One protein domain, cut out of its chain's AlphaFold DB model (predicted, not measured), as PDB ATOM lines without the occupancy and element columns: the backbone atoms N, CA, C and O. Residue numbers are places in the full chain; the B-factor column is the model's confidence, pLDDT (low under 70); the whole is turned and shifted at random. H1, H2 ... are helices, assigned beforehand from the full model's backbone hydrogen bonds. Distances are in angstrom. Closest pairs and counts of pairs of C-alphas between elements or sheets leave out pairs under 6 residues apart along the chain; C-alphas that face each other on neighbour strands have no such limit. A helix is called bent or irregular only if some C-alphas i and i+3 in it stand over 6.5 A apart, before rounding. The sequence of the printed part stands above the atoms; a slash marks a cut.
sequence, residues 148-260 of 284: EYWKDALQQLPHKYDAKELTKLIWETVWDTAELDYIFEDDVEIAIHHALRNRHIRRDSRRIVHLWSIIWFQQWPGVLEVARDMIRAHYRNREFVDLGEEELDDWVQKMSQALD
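What this domain is: This is residues 148 to 260 of the 284 residues of the protein "RING-type domain-containing protein" of Trematosphaeria pertusa (UniProt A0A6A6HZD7). What shape is it? Bent H4 makes an L: H4b and H5 form a hairpin crossed by H2, H4a meets H1, and H3 packs on H2 and H4b. How large? The printed part has 113 residues with five named helices, H1 to H5, all helix. It is compact, spans 44 by 28 by 23 A, radius of gyration of the C-alphas 14.2 A.

Where its parts are: Longest helix? H4, residues 208 to 237, is one helix by hydrogen bonds but bent: C-alphas 218 and 221, where arm H4a ends and H4b begins, are 7.9 A apart. Others? H1 is 148 to 156, from (158.648, 205.568, 153.754), H2 163 to 180, H3 188 to 200, H5 245 to 259, to (174.091, 203.456, 157.700).

How they stand to each other: What touches H4b? H2, H3 and H5 do; the closest C-alphas of H4b and H5, Gly 222 and Ala 258, are 4.7 A apart. Backbone? In H2 13 of 14 O i to N i+4 pairs are within hydrogen-bond range; in H1, H3, H4a, H4b and H5 every such pair is.

The domain as a whole: Any cut? The printed part has no cut. Low confidence? The pLDDT is under 70 in 41 residues.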
ATOM      1  N   GLU A 148     158.555 205.483 155.217       48.81
ATOM      2  CA  GLU A 148     158.648 205.568 153.754       48.81
ATOM      3  C   GLU A 148     159.096 206.945 153.239       48.81
ATOM      4  O   GLU A 148     159.924 207.002 152.335       48.81
ATOM      5  N   TYR A 149     158.658 208.052 153.857       48.38
ATOM      6  CA  TYR A 149     159.048 209.401 153.415       48.38
ATOM      7  C   TYR A 149     160.563 209.636 153.532       48.38
ATOM      8  O   TYR A 149     161.175 210.307 152.701       48.38
ATOM      9  N   TRP A 150     161.187 209.047 154.555       47.91
ATOM     10  CA  TRP A 150     162.616 209.199 154.814       47.91
ATOM     11  C   TRP A 150     163.484 208.266 153.973       47.91
ATOM     12  O   TRP A 150     164.596 208.651 153.621       47.91
ATOM     13  N   LYS A 151     162.979 207.085 153.594       52.59
ATOM     14  CA  LYS A 151     163.662 206.191 152.645       52.59
ATOM     15  C   LYS A 151     163.818 206.847 151.277       52.59
ATOM     16  O   LYS A 151     164.914 206.841 150.725       52.59
ATOM     17  N   ASP A 152     162.764 207.497 150.794       54.53
ATOM     18  CA  ASP A 152     162.808 208.233 149.530       54.53
ATOM     19  C   ASP A 152     163.697 209.482 149.635       54.53
ATOM     20  O   ASP A 152     164.434 209.792 148.702       54.53
ATOM     21  N   ALA A 153     163.695 210.176 150.780       53.41
ATOM     22  CA  ALA A 153     164.583 211.315 151.020       53.41
ATOM     23  C   ALA A 153     166.065 210.904 151.075       53.41
ATOM     24  O   ALA A 153     166.901 211.623 150.534       53.41
ATOM     25  N   LEU A 154     166.389 209.748 151.670       52.69
ATOM     26  CA  LEU A 154     167.733 209.158 151.676       52.69
ATOM     27  C   LEU A 154     168.199 208.776 150.269       52.69
ATOM     28  O   LEU A 154     169.334 209.077 149.910       52.69
ATOM     29  N   GLN A 155     167.322 208.174 149.461       55.78
ATOM     30  CA  GLN A 155     167.613 207.840 148.060       55.78
ATOM     31  C   GLN A 155     167.757 209.083 147.166       55.78
ATOM     32  O   GLN A 155     168.433 209.036 146.142       55.78
ATOM     33  N   GLN A 156     167.132 210.202 147.548       51.28
ATOM     34  CA  GLN A 156     167.213 211.486 146.845       51.28
ATOM     35  C   GLN A 156     168.339 212.397 147.342       51.28
ATOM     36  O   GLN A 156     168.589 213.446 146.733       51.28
ATOM     37  N   LEU A 157     169.034 212.036 148.428       51.03
ATOM     38  CA  LEU A 157     170.273 212.712 148.766       51.03
ATOM     39  C   LEU A 157     171.223 212.506 147.586       51.03
ATOM     40  O   LEU A 157     171.433 211.372 147.159       51.03
ATOM     41  N   PRO A 158     171.808 213.576 147.023       49.06
ATOM     42  CA  PRO A 158     172.861 213.375 146.049       49.06
ATOM     43  C   PRO A 158     173.914 212.498 146.731       49.06
ATOM     44  O   PRO A 158     174.316 212.833 147.847       49.06
ATOM     45  N   HIS A 159     174.365 211.425 146.066       51.91
ATOM     46  CA  HIS A 159     175.462 210.503 146.446       51.91
ATOM     47  C   HIS A 159     176.802 211.198 146.800       51.91
ATOM     48  O   HIS A 159     177.863 210.594 146.829       51.91
ATOM     49  N   LYS A 160     176.777 212.512 147.006       46.25
ATOM     50  CA  LYS A 160     177.883 213.432 147.189       46.25
ATOM     51  C   LYS A 160     178.430 213.455 148.613       46.25
ATOM     52  O   LYS A 160     179.484 214.047 148.815       46.25
ATOM     53  N   TYR A 161     177.734 212.861 149.581       55.31
ATOM     54  CA  TYR A 161     178.404 212.446 150.808       55.31
ATOM     55  C   TYR A 161     178.882 211.028 150.592       55.31
ATOM     56  O   TYR A 161     178.149 210.066 150.795       55.31
ATOM     57  N   ASP A 162     180.114 210.948 150.107       74.00
ATOM     58  CA  ASP A 162     180.881 209.721 150.120       74.00
ATOM     59  C   ASP A 162     180.938 209.229 151.575       74.00
ATOM     60  O   ASP A 162     181.246 210.007 152.488       74.00
ATOM     61  N   ALA A 163     180.616 207.956 151.806       74.75
ATOM     62  CA  ALA A 163     180.815 207.310 153.099       74.75
ATOM     63  C   ALA A 163     182.234 207.575 153.628       74.75
ATOM     64  O   ALA A 163     182.419 207.758 154.833       74.75
ATOM     65  N   LYS A 164     183.204 207.720 152.718       81.56
ATOM     66  CA  LYS A 164     184.575 208.162 152.980       81.56
ATOM     67  C   LYS A 164     184.674 209.528 153.639       81.56
ATOM     68  O   LYS A 164     185.344 209.652 154.659       81.56
ATOM     69  N   GLU A 165     183.970 210.536 153.136       81.25
ATOM     70  CA  GLU A 165     183.994 211.890 153.704       81.25
ATOM     71  C   GLU A 165     183.337 211.950 155.089       81.25
ATOM     72  O   GLU A 165     183.848 212.622 155.984       81.25
ATOM     73  N   LEU A 166     182.228 211.229 155.298       81.31
ATOM     74  CA  LEU A 166     181.582 211.154 156.614       81.31
ATOM     75  C   LEU A 166     182.455 210.400 157.626       81.31
ATOM     76  O   LEU A 166     182.630 210.862 158.752       81.31
ATOM     77  N   THR A 167     183.031 209.272 157.214       85.75
ATOM     78  CA  THR A 167     183.937 208.470 158.050       85.75
ATOM     79  C   THR A 167     185.167 209.279 158.433       85.75
ATOM     80  O   THR A 167     185.507 209.353 159.611       85.75
ATOM     81  N   LYS A 168     185.782 209.965 157.463       85.50
ATOM     82  CA  LYS A 168     186.920 210.857 157.691       85.50
ATOM     83  C   LYS A 168     186.566 212.001 158.638       85.50
ATOM     84  O   LYS A 168     187.316 212.282 159.561       85.50
ATOM     85  N   LEU A 169     185.404 212.627 158.455       83.06
ATOM     86  CA  LEU A 169     184.907 213.680 159.341       83.06
ATOM     87  C   LEU A 169     184.740 213.196 160.787       83.06
ATOM     88  O   LEU A 169     185.141 213.903 161.712       83.06
ATOM     89  N   ILE A 170     184.129 212.027 160.983       82.56
ATOM     90  CA  ILE A 170     183.937 211.438 162.314       82.56
ATOM     91  C   ILE A 170     185.292 211.085 162.925       82.56
ATOM     92  O   ILE A 170     185.524 211.421 164.080       82.56
ATOM     93  N   TRP A 171     186.201 210.497 162.146       85.50
ATOM     94  CA  TRP A 171     187.551 210.185 162.600       85.50
ATOM     95  C   TRP A 171     188.320 211.433 163.043       85.50
ATOM     96  O   TRP A 171     188.772 211.486 164.179       85.50
ATOM     97  N   GLU A 172     188.413 212.456 162.188       83.81
ATOM     98  CA  GLU A 172     189.087 213.728 162.498       83.81
ATOM     99  C   GLU A 172     188.487 214.388 163.748       83.81
ATOM    100  O   GLU A 172     189.202 214.909 164.591       83.81
ATOM    101  N   THR A 173     187.166 214.319 163.907       80.69
ATOM    102  CA  THR A 173     186.464 214.861 165.077       80.69
ATOM    103  C   THR A 173     186.817 214.129 166.366       80.69
ATOM    104  O   THR A 173     187.092 214.747 167.398       80.69
ATOM    105  N   VAL A 174     186.729 212.801 166.318       79.19
ATOM    106  CA  VAL A 174     187.054 211.927 167.441       79.19
ATOM    107  C   VAL A 174     188.515 212.134 167.826       79.19
ATOM    108  O   VAL A 174     188.821 212.229 169.011       79.19
ATOM    109  N   TRP A 175     189.384 212.286 166.826       79.88
ATOM    110  CA  TRP A 175     190.797 212.575 166.992       79.88
ATOM    111  C   TRP A 175     191.050 213.916 167.682       79.88
ATOM    112  O   TRP A 175     191.635 213.941 168.764       79.88
ATOM    113  N   ASP A 176     190.550 215.014 167.107       77.50
ATOM    114  CA  ASP A 176     190.716 216.369 167.647       77.50
ATOM    115  C   ASP A 176     190.230 216.451 169.099       77.50
ATOM    116  O   ASP A 176     190.782 217.183 169.918       77.50
ATOM    117  N   THR A 177     189.193 215.682 169.438       71.00
ATOM    118  CA  THR A 177     188.654 215.663 170.797       71.00
ATOM    119  C   THR A 177     189.491 214.785 171.741       71.00
ATOM    120  O   THR A 177     189.632 215.131 172.910       71.00
ATOM    121  N   ALA A 178     190.080 213.687 171.252       70.31
ATOM    122  CA  ALA A 178     190.882 212.755 172.052       70.31
ATOM    123  C   ALA A 178     192.281 213.303 172.348       70.31
ATOM    124  O   ALA A 178     192.877 212.967 173.370       70.31
ATOM    125  N   GLU A 179     192.800 214.159 171.467       73.38
ATOM    126  CA  GLU A 179     194.058 214.873 171.677       73.38
ATOM    127  C   GLU A 179     193.931 215.947 172.770       73.38
ATOM    128  O   GLU A 179     194.897 216.225 173.483       73.38
ATOM    129  N   LEU A 180     192.738 216.531 172.930       61.00
ATOM    130  CA  LEU A 180     192.500 217.615 173.882       61.00
ATOM    131  C   LEU A 180     192.231 217.132 175.312       61.00
ATOM    132  O   LEU A 180     192.593 217.855 176.235       61.00
ATOM    133  N   ASP A 181     191.652 215.943 175.509       58.06
ATOM    134  CA  ASP A 181     191.431 215.316 176.820       58.06
ATOM    135  C   ASP A 181     191.105 213.812 176.658       58.06
ATOM    136  O   ASP A 181     190.703 213.358 175.588       58.06
ATOM    137  N   TYR A 182     191.247 213.015 177.729       64.81
ATOM    138  CA  TYR A 182     190.764 211.625 177.752       64.81
ATOM    139  C   TYR A 182     189.255 211.595 177.459       64.81
ATOM    140  O   TYR A 182     188.454 211.871 178.350       64.81
ATOM    141  N   ILE A 183     188.863 211.241 176.233       68.81
ATOM    142  CA  ILE A 183     187.457 210.991 175.910       68.81
ATOM    143  C   ILE A 183     187.020 209.728 176.647       68.81
ATOM    144  O   ILE A 183     187.507 208.628 176.364       68.81
ATOM    145  N   PHE A 184     186.069 209.866 177.565       73.88
ATOM    146  CA  PHE A 184     185.329 208.716 178.066       73.88
ATOM    147  C   PHE A 184     184.368 208.215 176.980       73.88
ATOM    148  O   PHE A 184     183.872 209.001 176.177       73.88
ATOM    149  N   GLU A 185     184.073 206.908 176.946       69.12
ATOM    150  CA  GLU A 185     183.152 206.323 175.947       69.12
ATOM    151  C   GLU A 185     181.764 207.002 175.920       69.12
ATOM    152  O   GLU A 185     181.059 206.928 174.907       69.12
ATOM    153  N   ASP A 186     181.402 207.680 177.012       74.94
ATOM    154  CA  ASP A 186     180.161 208.435 177.184       74.94
ATOM    155  C   ASP A 186     180.217 209.844 176.556       74.94
ATOM    156  O   ASP A 186     179.187 210.377 176.147       74.94
ATOM    157  N   ASP A 187     181.409 210.428 176.388       80.50
ATOM    158  CA  ASP A 187     181.599 211.782 175.839       80.50
ATOM    159  C   ASP A 187     181.726 211.797 174.305       80.50
ATOM    160  O   ASP A 187     181.636 212.851 173.669       80.50
ATOM    161  N   VAL A 188     181.894 210.622 173.689       80.75
ATOM    162  CA  VAL A 188     182.041 210.437 172.232       80.75
ATOM    163  C   VAL A 188     180.863 211.036 171.474       80.75
ATOM    164  O   VAL A 188     181.032 211.704 170.456       80.75
ATOM    165  N   GLU A 189     179.658 210.815 171.987       83.50
ATOM    166  CA  GLU A 189     178.434 211.322 171.382       83.50
ATOM    167  C   GLU A 189     178.417 212.853 171.357       83.50
ATOM    168  O   GLU A 189     178.144 213.461 170.318       83.50
ATOM    169  N   ILE A 190     178.784 213.475 172.480       81.25
ATOM    170  CA  ILE A 190     178.844 214.929 172.639       81.25
ATOM    171  C   ILE A 190     179.908 215.514 171.704       81.25
ATOM    172  O   ILE A 190     179.644 216.504 171.015       81.25
ATOM    173  N   ALA A 191     181.080 214.884 171.628       79.12
ATOM    174  CA  ALA A 191     182.181 215.288 170.758       79.12
ATOM    175  C   ALA A 191     181.779 215.288 169.276       79.12
ATOM    176  O   ALA A 191     181.910 216.307 168.585       79.12
ATOM    177  N   ILE A 192     181.212 214.171 168.801       79.38
ATOM    178  CA  ILE A 192     180.753 214.037 167.413       79.38
ATOM    179  C   ILE A 192     179.662 215.065 167.123       79.38
ATOM    180  O   ILE A 192     179.721 215.777 166.118       79.38
ATOM    181  N   HIS A 193     178.704 215.214 168.035       78.00
ATOM    182  CA  HIS A 193     177.635 216.195 167.909       78.00
ATOM    183  C   HIS A 193     178.176 217.629 167.779       78.00
ATOM    184  O   HIS A 193     177.768 218.380 166.886       78.00
ATOM    185  N   HIS A 194     179.135 218.015 168.624       75.69
ATOM    186  CA  HIS A 194     179.749 219.338 168.582       75.69
ATOM    187  C   HIS A 194     180.509 219.597 167.284       75.69
ATOM    188  O   HIS A 194     180.343 220.670 166.700       75.69
ATOM    189  N   ALA A 195     181.312 218.652 166.796       72.81
ATOM    190  CA  ALA A 195     182.077 218.891 165.577       72.81
ATOM    191  C   ALA A 195     181.197 218.909 164.328       72.81
ATOM    192  O   ALA A 195     181.378 219.783 163.478       72.81
ATOM    193  N   LEU A 196     180.193 218.027 164.245       72.06
ATOM    194  CA  LEU A 196     179.205 218.064 163.165       72.06
ATOM    195  C   LEU A 196     178.466 219.412 163.156       72.06
ATOM    196  O   LEU A 196     178.363 220.055 162.106       72.06
ATOM    197  N   ARG A 197     178.045 219.903 164.331       71.50
ATOM    198  CA  ARG A 197     177.398 221.215 164.491       71.50
ATOM    199  C   ARG A 197     178.333 222.388 164.169       71.50
ATOM    200  O   ARG A 197     177.898 223.365 163.567       71.50
ATOM    201  N   ASN A 198     179.613 222.309 164.523       66.69
ATOM    202  CA  ASN A 198     180.575 223.393 164.297       66.69
ATOM    203  C   ASN A 198     181.065 223.460 162.841       66.69
ATOM    204  O   ASN A 198     181.235 224.557 162.303       66.69
ATOM    205  N   ARG A 199     181.237 222.320 162.155       66.25
ATOM    206  CA  ARG A 199     181.554 222.296 160.711       66.25
ATOM    207  C   ARG A 199     180.375 222.774 159.863       66.25
ATOM    208  O   ARG A 199     180.600 223.449 158.857       66.25
ATOM    209  N   HIS A 200     179.143 222.508 160.304       60.47
ATOM    210  CA  HIS A 200     177.912 223.014 159.687       60.47
ATOM    211  C   HIS A 200     177.882 224.549 159.574       60.47
ATOM    212  O   HIS A 200     177.365 225.092 158.602       60.47
ATOM    213  N   ILE A 201     178.477 225.265 160.532       56.22
ATOM    214  CA  ILE A 201     178.510 226.738 160.541       56.22
ATOM    215  C   ILE A 201     179.424 227.298 159.432       56.22
ATOM    216  O   ILE A 201     179.263 228.443 159.020       56.22
ATOM    217  N   ARG A 202     180.369 226.504 158.903       57.50
ATOM    218  CA  ARG A 202     181.381 226.979 157.941       57.50
ATOM    219  C   ARG A 202     181.097 226.643 156.471       57.50
ATOM    220  O   ARG A 202     181.778 227.193 155.607       57.50
ATOM    221  N   ARG A 203     180.127 225.776 156.152       55.97
ATOM    222  CA  ARG A 203     179.743 225.436 154.764       55.97
ATOM    223  C   ARG A 203     178.222 225.487 154.571       55.97
ATOM    224  O   ARG A 203     177.462 225.162 155.473       55.97
ATOM    225  N   ASP A 204     177.820 225.928 153.381       52.41
ATOM    226  CA  ASP A 204     176.455 226.275 152.957       52.41
ATOM    227  C   ASP A 204     175.355 225.309 153.471       52.41
ATOM    228  O   ASP A 204     175.349 224.104 153.204       52.41
ATOM    229  N   SER A 205     174.431 225.858 154.259       54.78
ATOM    230  CA  SER A 205     173.914 225.226 155.485       54.78
ATOM    231  C   SER A 205     172.514 224.612 155.375       54.78
ATOM    232  O   SER A 205     171.875 224.347 156.386       54.78
ATOM    233  N   ARG A 206     171.981 224.394 154.167       57.81
ATOM    234  CA  ARG A 206     170.618 223.830 154.012       57.81
ATOM    235  C   ARG A 206     170.580 222.322 153.789       57.81
ATOM    236  O   ARG A 206     169.580 221.693 154.103       57.81
ATOM    237  N   ARG A 207     171.649 221.721 153.258       57.72
ATOM    238  CA  ARG A 207     171.662 220.286 152.902       57.72
ATOM    239  C   ARG A 207     172.134 219.379 154.040       57.72
ATOM    240  O   ARG A 207     171.681 218.246 154.132       57.72
ATOM    241  N   ILE A 208     172.986 219.892 154.930       57.72
ATOM    242  CA  ILE A 208     173.562 219.120 156.043       57.72
ATOM    243  C   ILE A 208     172.537 218.908 157.168       57.72
ATOM    244  O   ILE A 208     172.511 217.829 157.748       57.72
ATOM    245  N   VAL A 209     171.629 219.864 157.417       59.25
ATOM    246  CA  VAL A 209     170.561 219.739 158.437       59.25
ATOM    247  C   VAL A 209     169.683 218.503 158.208       59.25
ATOM    248  O   VAL A 209     169.318 217.808 159.158       59.25
ATOM    249  N   HIS A 210     169.360 218.205 156.946       61.50
ATOM    250  CA  HIS A 210     168.499 217.075 156.595       61.50
ATOM    251  C   HIS A 210     169.214 215.728 156.741       61.50
ATOM    252  O   HIS A 210     168.667 214.830 157.374       61.50
ATOM    253  N   LEU A 211     170.448 215.608 156.239       62.91
ATOM    254  CA  LEU A 211     171.295 214.427 156.465       62.91
ATOM    255  C   LEU A 211     171.486 214.146 157.953       62.91
ATOM    256  O   LEU A 211     171.373 213.008 158.394       62.91
ATOM    257  N   TRP A 212     171.730 215.204 158.722       69.12
ATOM    258  CA  TRP A 212     171.964 215.109 160.150       69.12
ATOM    259  C   TRP A 212     170.731 214.608 160.901       69.12
ATOM    260  O   TRP A 212     170.843 213.679 161.690       69.12
ATOM    261  N   SER A 213     169.546 215.133 160.578       68.81
ATOM    262  CA  SER A 213     168.291 214.655 161.172       68.81
ATOM    263  C   SER A 213     168.058 213.166 160.877       68.81
ATOM    264  O   SER A 213     167.635 212.419 161.753       68.81
ATOM    265  N   ILE A 214     168.374 212.706 159.664       66.00
ATOM    266  CA  ILE A 214     168.153 211.308 159.279       66.00
ATOM    267  C   ILE A 214     169.141 210.360 159.969       66.00
ATOM    268  O   ILE A 214     168.722 209.349 160.536       66.00
ATOM    269  N   ILE A 215     170.436 210.698 159.958       71.50
ATOM    270  CA  ILE A 215     171.466 209.921 160.659       71.50
ATOM    271  C   ILE A 215     171.115 209.838 162.150       71.50
ATOM    272  O   ILE A 215     171.141 208.751 162.722       71.50
ATOM    273  N   TRP A 216     170.695 210.958 162.744       75.56
ATOM    274  CA  TRP A 216     170.339 211.070 164.157       75.56
ATOM    275  C   TRP A 216     169.179 210.157 164.580       75.56
ATOM    276  O   TRP A 216     169.267 209.483 165.602       75.56
ATOM    277  N   PHE A 217     168.090 210.097 163.806       75.50
ATOM    278  CA  PHE A 217     166.888 209.381 164.251       75.50
ATOM    279  C   PHE A 217     166.908 207.871 164.011       75.50
ATOM    280  O   PHE A 217     166.200 207.154 164.717       75.50
ATOM    281  N   GLN A 218     167.652 207.377 163.019       77.81
ATOM    282  CA  GLN A 218     167.534 205.971 162.605       77.81
ATOM    283  C   GLN A 218     168.834 205.177 162.698       77.81
ATOM    284  O   GLN A 218     168.773 203.996 163.025       77.81
ATOM    285  N   GLN A 219     169.987 205.803 162.450       84.31
ATOM    286  CA  GLN A 219     171.260 205.084 162.307       84.31
ATOM    287  C   GLN A 219     172.313 205.483 163.353       84.31
ATOM    288  O   GLN A 219     173.396 204.902 163.408       84.31
ATOM    289  N   TRP A 220     171.996 206.446 164.224       87.38
ATOM    290  CA  TRP A 220     172.919 206.979 165.225       87.38
ATOM    291  C   TRP A 220     173.533 205.928 166.156       87.38
ATOM    292  O   TRP A 220     174.745 205.989 166.364       87.38
ATOM    293  N   PRO A 221     172.788 204.918 166.660       89.12
ATOM    294  CA  PRO A 221     173.391 203.873 167.485       89.12
ATOM    295  C   PRO A 221     174.518 203.115 166.768       89.12
ATOM    296  O   PRO A 221     175.554 202.859 167.377       89.12
ATOM    297  N   GLY A 222     174.348 202.818 165.474       89.06
ATOM    298  CA  GLY A 222     175.371 202.153 164.665       89.06
ATOM    299  C   GLY A 222     176.579 203.054 164.409       89.06
ATOM    300  O   GLY A 222     177.718 202.626 164.569       89.06
ATOM    301  N   VAL A 223     176.345 204.331 164.091       87.75
ATOM    302  CA  VAL A 223     177.422 205.323 163.908       87.75
ATOM    303  C   VAL A 223     178.252 205.489 165.187       87.75
ATOM    304  O   VAL A 223     179.482 205.519 165.124       87.75
ATOM    305  N   LEU A 224     177.599 205.549 166.353       87.56
ATOM    306  CA  LEU A 224     178.276 205.622 167.650       87.56
ATOM    307  C   LEU A 224     179.091 204.364 167.954       87.56
ATOM    308  O   LEU A 224     180.180 204.472 168.513       87.56
ATOM    309  N   GLU A 225     178.590 203.180 167.604       90.44
ATOM    310  CA  GLU A 225     179.332 201.930 167.786       90.44
ATOM    311  C   GLU A 225     180.618 201.921 166.948       90.44
ATOM    312  O   GLU A 225     181.694 201.653 167.486       90.44
ATOM    313  N   VAL A 226     180.536 202.334 165.677       91.75
ATOM    314  CA  VAL A 226     181.716 202.469 164.807       91.75
ATOM    315  C   VAL A 226     182.702 203.498 165.368       91.75
ATOM    316  O   VAL A 226     183.902 203.227 165.419       91.75
ATOM    317  N   ALA A 227     182.221 204.646 165.851       89.06
ATOM    318  CA  ALA A 227     183.083 205.666 166.445       89.06
ATOM    319  C   ALA A 227     183.757 205.200 167.750       89.06
ATOM    320  O   ALA A 227     184.940 205.463 167.969       89.06
ATOM    321  N   ARG A 228     183.052 204.457 168.609       87.69
ATOM    322  CA  ARG A 228     183.655 203.832 169.800       87.69
ATOM    323  C   ARG A 228     184.727 202.823 169.412       87.69
ATOM    324  O   ARG A 228     185.784 202.777 170.037       87.69
ATOM    325  N   ASP A 229     184.495 202.044 168.363       90.31
ATOM    326  CA  ASP A 229     185.491 201.107 167.856       90.31
ATOM    327  C   ASP A 229     186.734 201.811 167.304       90.31
ATOM    328  O   ASP A 229     187.844 201.326 167.548       90.31
ATOM    329  N   MET A 230     186.579 202.961 166.636       87.12
ATOM    330  CA  MET A 230     187.698 203.816 166.218       87.12
ATOM    331  C   MET A 230     188.544 204.242 167.424       87.12
ATOM    332  O   MET A 230     189.762 204.066 167.423       87.12
ATOM    333  N   ILE A 231     187.898 204.696 168.503       84.94
ATOM    334  CA  ILE A 231     188.564 205.097 169.754       84.94
ATOM    335  C   ILE A 231     189.292 203.917 170.405       84.94
ATOM    336  O   ILE A 231     190.449 204.026 170.814       84.94
ATOM    337  N   ARG A 232     188.651 202.746 170.469       85.62
ATOM    338  CA  ARG A 232     189.269 201.528 171.020       85.62
ATOM    339  C   ARG A 232     190.443 201.039 170.180       85.62
ATOM    340  O   ARG A 232     191.389 200.471 170.727       85.62
ATOM    341  N   ALA A 233     190.364 201.156 168.856       84.94
ATOM    342  CA  ALA A 233     191.477 200.843 167.966       84.94
ATOM    343  C   ALA A 233     192.640 201.809 168.214       84.94
ATOM    344  O   ALA A 233     193.776 201.367 168.378       84.94
ATOM    345  N   HIS A 234     192.336 203.095 168.382       76.44
ATOM    346  CA  HIS A 234     193.326 204.110 168.702       76.44
ATOM    347  C   HIS A 234     194.069 203.823 170.021       76.44
ATOM    348  O   HIS A 234     195.296 203.692 170.028       76.44
ATOM    349  N   TYR A 235     193.349 203.621 171.130       78.12
ATOM    350  CA  TYR A 235     193.981 203.363 172.433       78.12
ATOM    351  C   TYR A 235     194.810 202.070 172.474       78.12
ATOM    352  O   TYR A 235     195.744 201.962 173.274       78.12
ATOM    353  N   ARG A 236     194.510 201.089 171.609       82.25
ATOM    354  CA  ARG A 236     195.317 199.865 171.477       82.25
ATOM    355  C   ARG A 236     196.686 200.129 170.853       82.25
ATOM    356  O   ARG A 236     197.650 199.495 171.277       82.25
ATOM    357  N   ASN A 237     196.779 201.069 169.915       77.06
ATOM    358  CA  ASN A 237     198.006 201.329 169.162       77.06
ATOM    359  C   ASN A 237     198.962 202.310 169.865       77.06
ATOM    360  O   ASN A 237     200.134 202.347 169.511       77.06
ATOM    361  N   ARG A 238     198.506 203.046 170.896       67.19
ATOM    362  CA  ARG A 238     199.290 203.993 171.735       67.19
ATOM    363  C   ARG A 238     200.053 205.106 170.996       67.19
ATOM    364  O   ARG A 238     200.698 205.916 171.657       67.19
ATOM    365  N   GLU A 239     199.963 205.180 169.677       65.62
ATOM    366  CA  GLU A 239     200.582 206.200 168.834       65.62
ATOM    367  C   GLU A 239     199.535 206.778 167.874       65.62
ATOM    368  O   GLU A 239     198.547 206.116 167.535       65.62
ATOM    369  N   PHE A 240     199.739 208.034 167.463       60.88
ATOM    370  CA  PHE A 240     199.000 208.628 166.353       60.88
ATOM    371  C   PHE A 240     199.384 207.879 165.084       60.88
ATOM    372  O   PHE A 240     200.479 208.053 164.551       60.88
ATOM    373  N   VAL A 241     198.487 207.011 164.639       61.34
ATOM    374  CA  VAL A 241     198.563 206.426 163.311       61.34
ATOM    375  C   VAL A 241     197.621 207.267 162.467       61.34
ATOM    376  O   VAL A 241     196.405 207.214 162.661       61.34
ATOM    377  N   ASP A 242     198.190 208.105 161.597       69.94
ATOM    378  CA  ASP A 242     197.438 208.666 160.474       69.94
ATOM    379  C   ASP A 242     196.734 207.492 159.793       69.94
ATOM    380  O   ASP A 242     197.403 206.511 159.459       69.94
ATOM    381  N   LEU A 243     195.409 207.569 159.621       71.56
ATOM    382  CA  LEU A 243     194.674 206.505 158.940       71.56
ATOM    383  C   LEU A 243     195.292 206.305 157.560       71.56
ATOM    384  O   LEU A 243     195.141 207.153 156.674       71.56
ATOM    385  N   GLY A 244     195.967 205.173 157.376       81.88
ATOM    386  CA  GLY A 244     196.346 204.730 156.045       81.88
ATOM    387  C   GLY A 244     195.089 204.594 155.187       81.88
ATOM    388  O   GLY A 244     194.001 204.348 155.711       81.88
ATOM    389  N   GLU A 245     195.216 204.737 153.868       80.88
ATOM    390  CA  GLU A 245     194.063 204.579 152.966       80.88
ATOM    391  C   GLU A 245     193.358 203.226 153.168       80.88
ATOM    392  O   GLU A 245     192.133 203.185 153.195       80.88
ATOM    393  N   GLU A 246     194.122 202.157 153.426       84.81
ATOM    394  CA  GLU A 246     193.589 200.819 153.721       84.81
ATOM    395  C   GLU A 246     192.767 200.779 155.023       84.81
ATOM    396  O   GLU A 246     191.682 200.205 155.057       84.81
ATOM    397  N   GLU A 247     193.239 201.428 156.095       85.56
ATOM    398  CA  GLU A 247     192.499 201.483 157.365       85.56
ATOM    399  C   GLU A 247     191.246 202.357 157.246       85.56
ATOM    400  O   GLU A 247     190.212 202.057 157.845       85.56
ATOM    401  N   LEU A 248     191.322 203.442 156.466       86.88
ATOM    402  CA  LEU A 248     190.169 204.292 156.193       86.88
ATOM    403  C   LEU A 248     189.078 203.503 155.464       86.88
ATOM    404  O   LEU A 248     187.915 203.618 155.845       86.88
ATOM    405  N   ASP A 249     189.426 202.684 154.473       88.75
ATOM    406  CA  ASP A 249     188.449 201.900 153.715       88.75
ATOM    407  C   ASP A 249     187.734 200.852 154.601       88.75
ATOM    408  O   ASP A 249     186.512 200.696 154.501       88.75
ATOM    409  N   ASP A 250     188.432 200.235 155.563       91.38
ATOM    410  CA  ASP A 250     187.821 199.353 156.576       91.38
ATOM    411  C   ASP A 250     186.772 200.094 157.427       91.38
ATOM    412  O   ASP A 250     185.668 199.594 157.687       91.38
ATOM    413  N   TRP A 251     187.094 201.313 157.870       92.38
ATOM    414  CA  TRP A 251     186.155 202.142 158.626       92.38
ATOM    415  C   TRP A 251     184.984 202.621 157.773       92.38
ATOM    416  O   TRP A 251     183.853 202.660 158.261       92.38
ATOM    417  N   VAL A 252     185.232 202.933 156.502       90.00
ATOM    418  CA  VAL A 252     184.195 203.301 155.533       90.00
ATOM    419  C   VAL A 252     183.232 202.150 155.310       90.00
ATOM    420  O   VAL A 252     182.020 202.374 155.262       90.00
ATOM    421  N   GLN A 253     183.733 200.918 155.240       90.06
ATOM    422  CA  GLN A 253     182.890 199.736 155.117       90.06
ATOM    423  C   GLN A 253     181.999 199.563 156.353       90.06
ATOM    424  O   GLN A 253     180.792 199.357 156.212       90.06
ATOM    425  N   LYS A 254     182.555 199.706 157.564       91.56
ATOM    426  CA  LYS A 254     181.779 199.641 158.817       91.56
ATOM    427  C   LYS A 254     180.740 200.754 158.918       91.56
ATOM    428  O   LYS A 254     179.603 200.493 159.296       91.56
ATOM    429  N   MET A 255     181.110 201.981 158.554       89.81
ATOM    430  CA  MET A 255     180.199 203.125 158.551       89.81
ATOM    431  C   MET A 255     179.071 202.927 157.535       89.81
ATOM    432  O   MET A 255     177.908 203.165 157.846       89.81
ATOM    433  N   SER A 256     179.392 202.421 156.345       87.75
ATOM    434  CA  SER A 256     178.398 202.099 155.317       87.75
ATOM    435  C   SER A 256     177.425 201.020 155.788       87.75
ATOM    436  O   SER A 256     176.220 201.179 155.624       87.75
ATOM    437  N   GLN A 257     177.919 199.968 156.452       89.62
ATOM    438  CA  GLN A 257     177.067 198.944 157.068       89.62
ATOM    439  C   GLN A 257     176.163 199.532 158.158       89.62
ATOM    440  O   GLN A 257     174.971 199.234 158.184       89.62
ATOM    441  N   ALA A 258     176.705 200.395 159.022       87.44
ATOM    442  CA  ALA A 258     175.949 201.057 160.084       87.44
ATOM    443  C   ALA A 258     174.861 202.004 159.553       87.44
ATOM    444  O   ALA A 258     173.877 202.246 160.242       87.44
ATOM    445  N   LEU A 259     175.033 202.539 158.343       84.94
ATOM    446  CA  LEU A 259     174.091 203.456 157.700       84.94
ATOM    447  C   LEU A 259     173.139 202.764 156.710       84.94
ATOM    448  O   LEU A 259     172.279 203.439 156.143       84.94
ATOM    449  N   ASP A 260     173.283 201.449 156.503       85.56
ATOM    450  CA  ASP A 260     172.627 200.688 155.428       85.56
ATOM    451  C   ASP A 260     172.875 201.312 154.037       85.56
ATOM    452  O   ASP A 260     171.993 201.415 153.183       85.56
TER     453      ASP A 260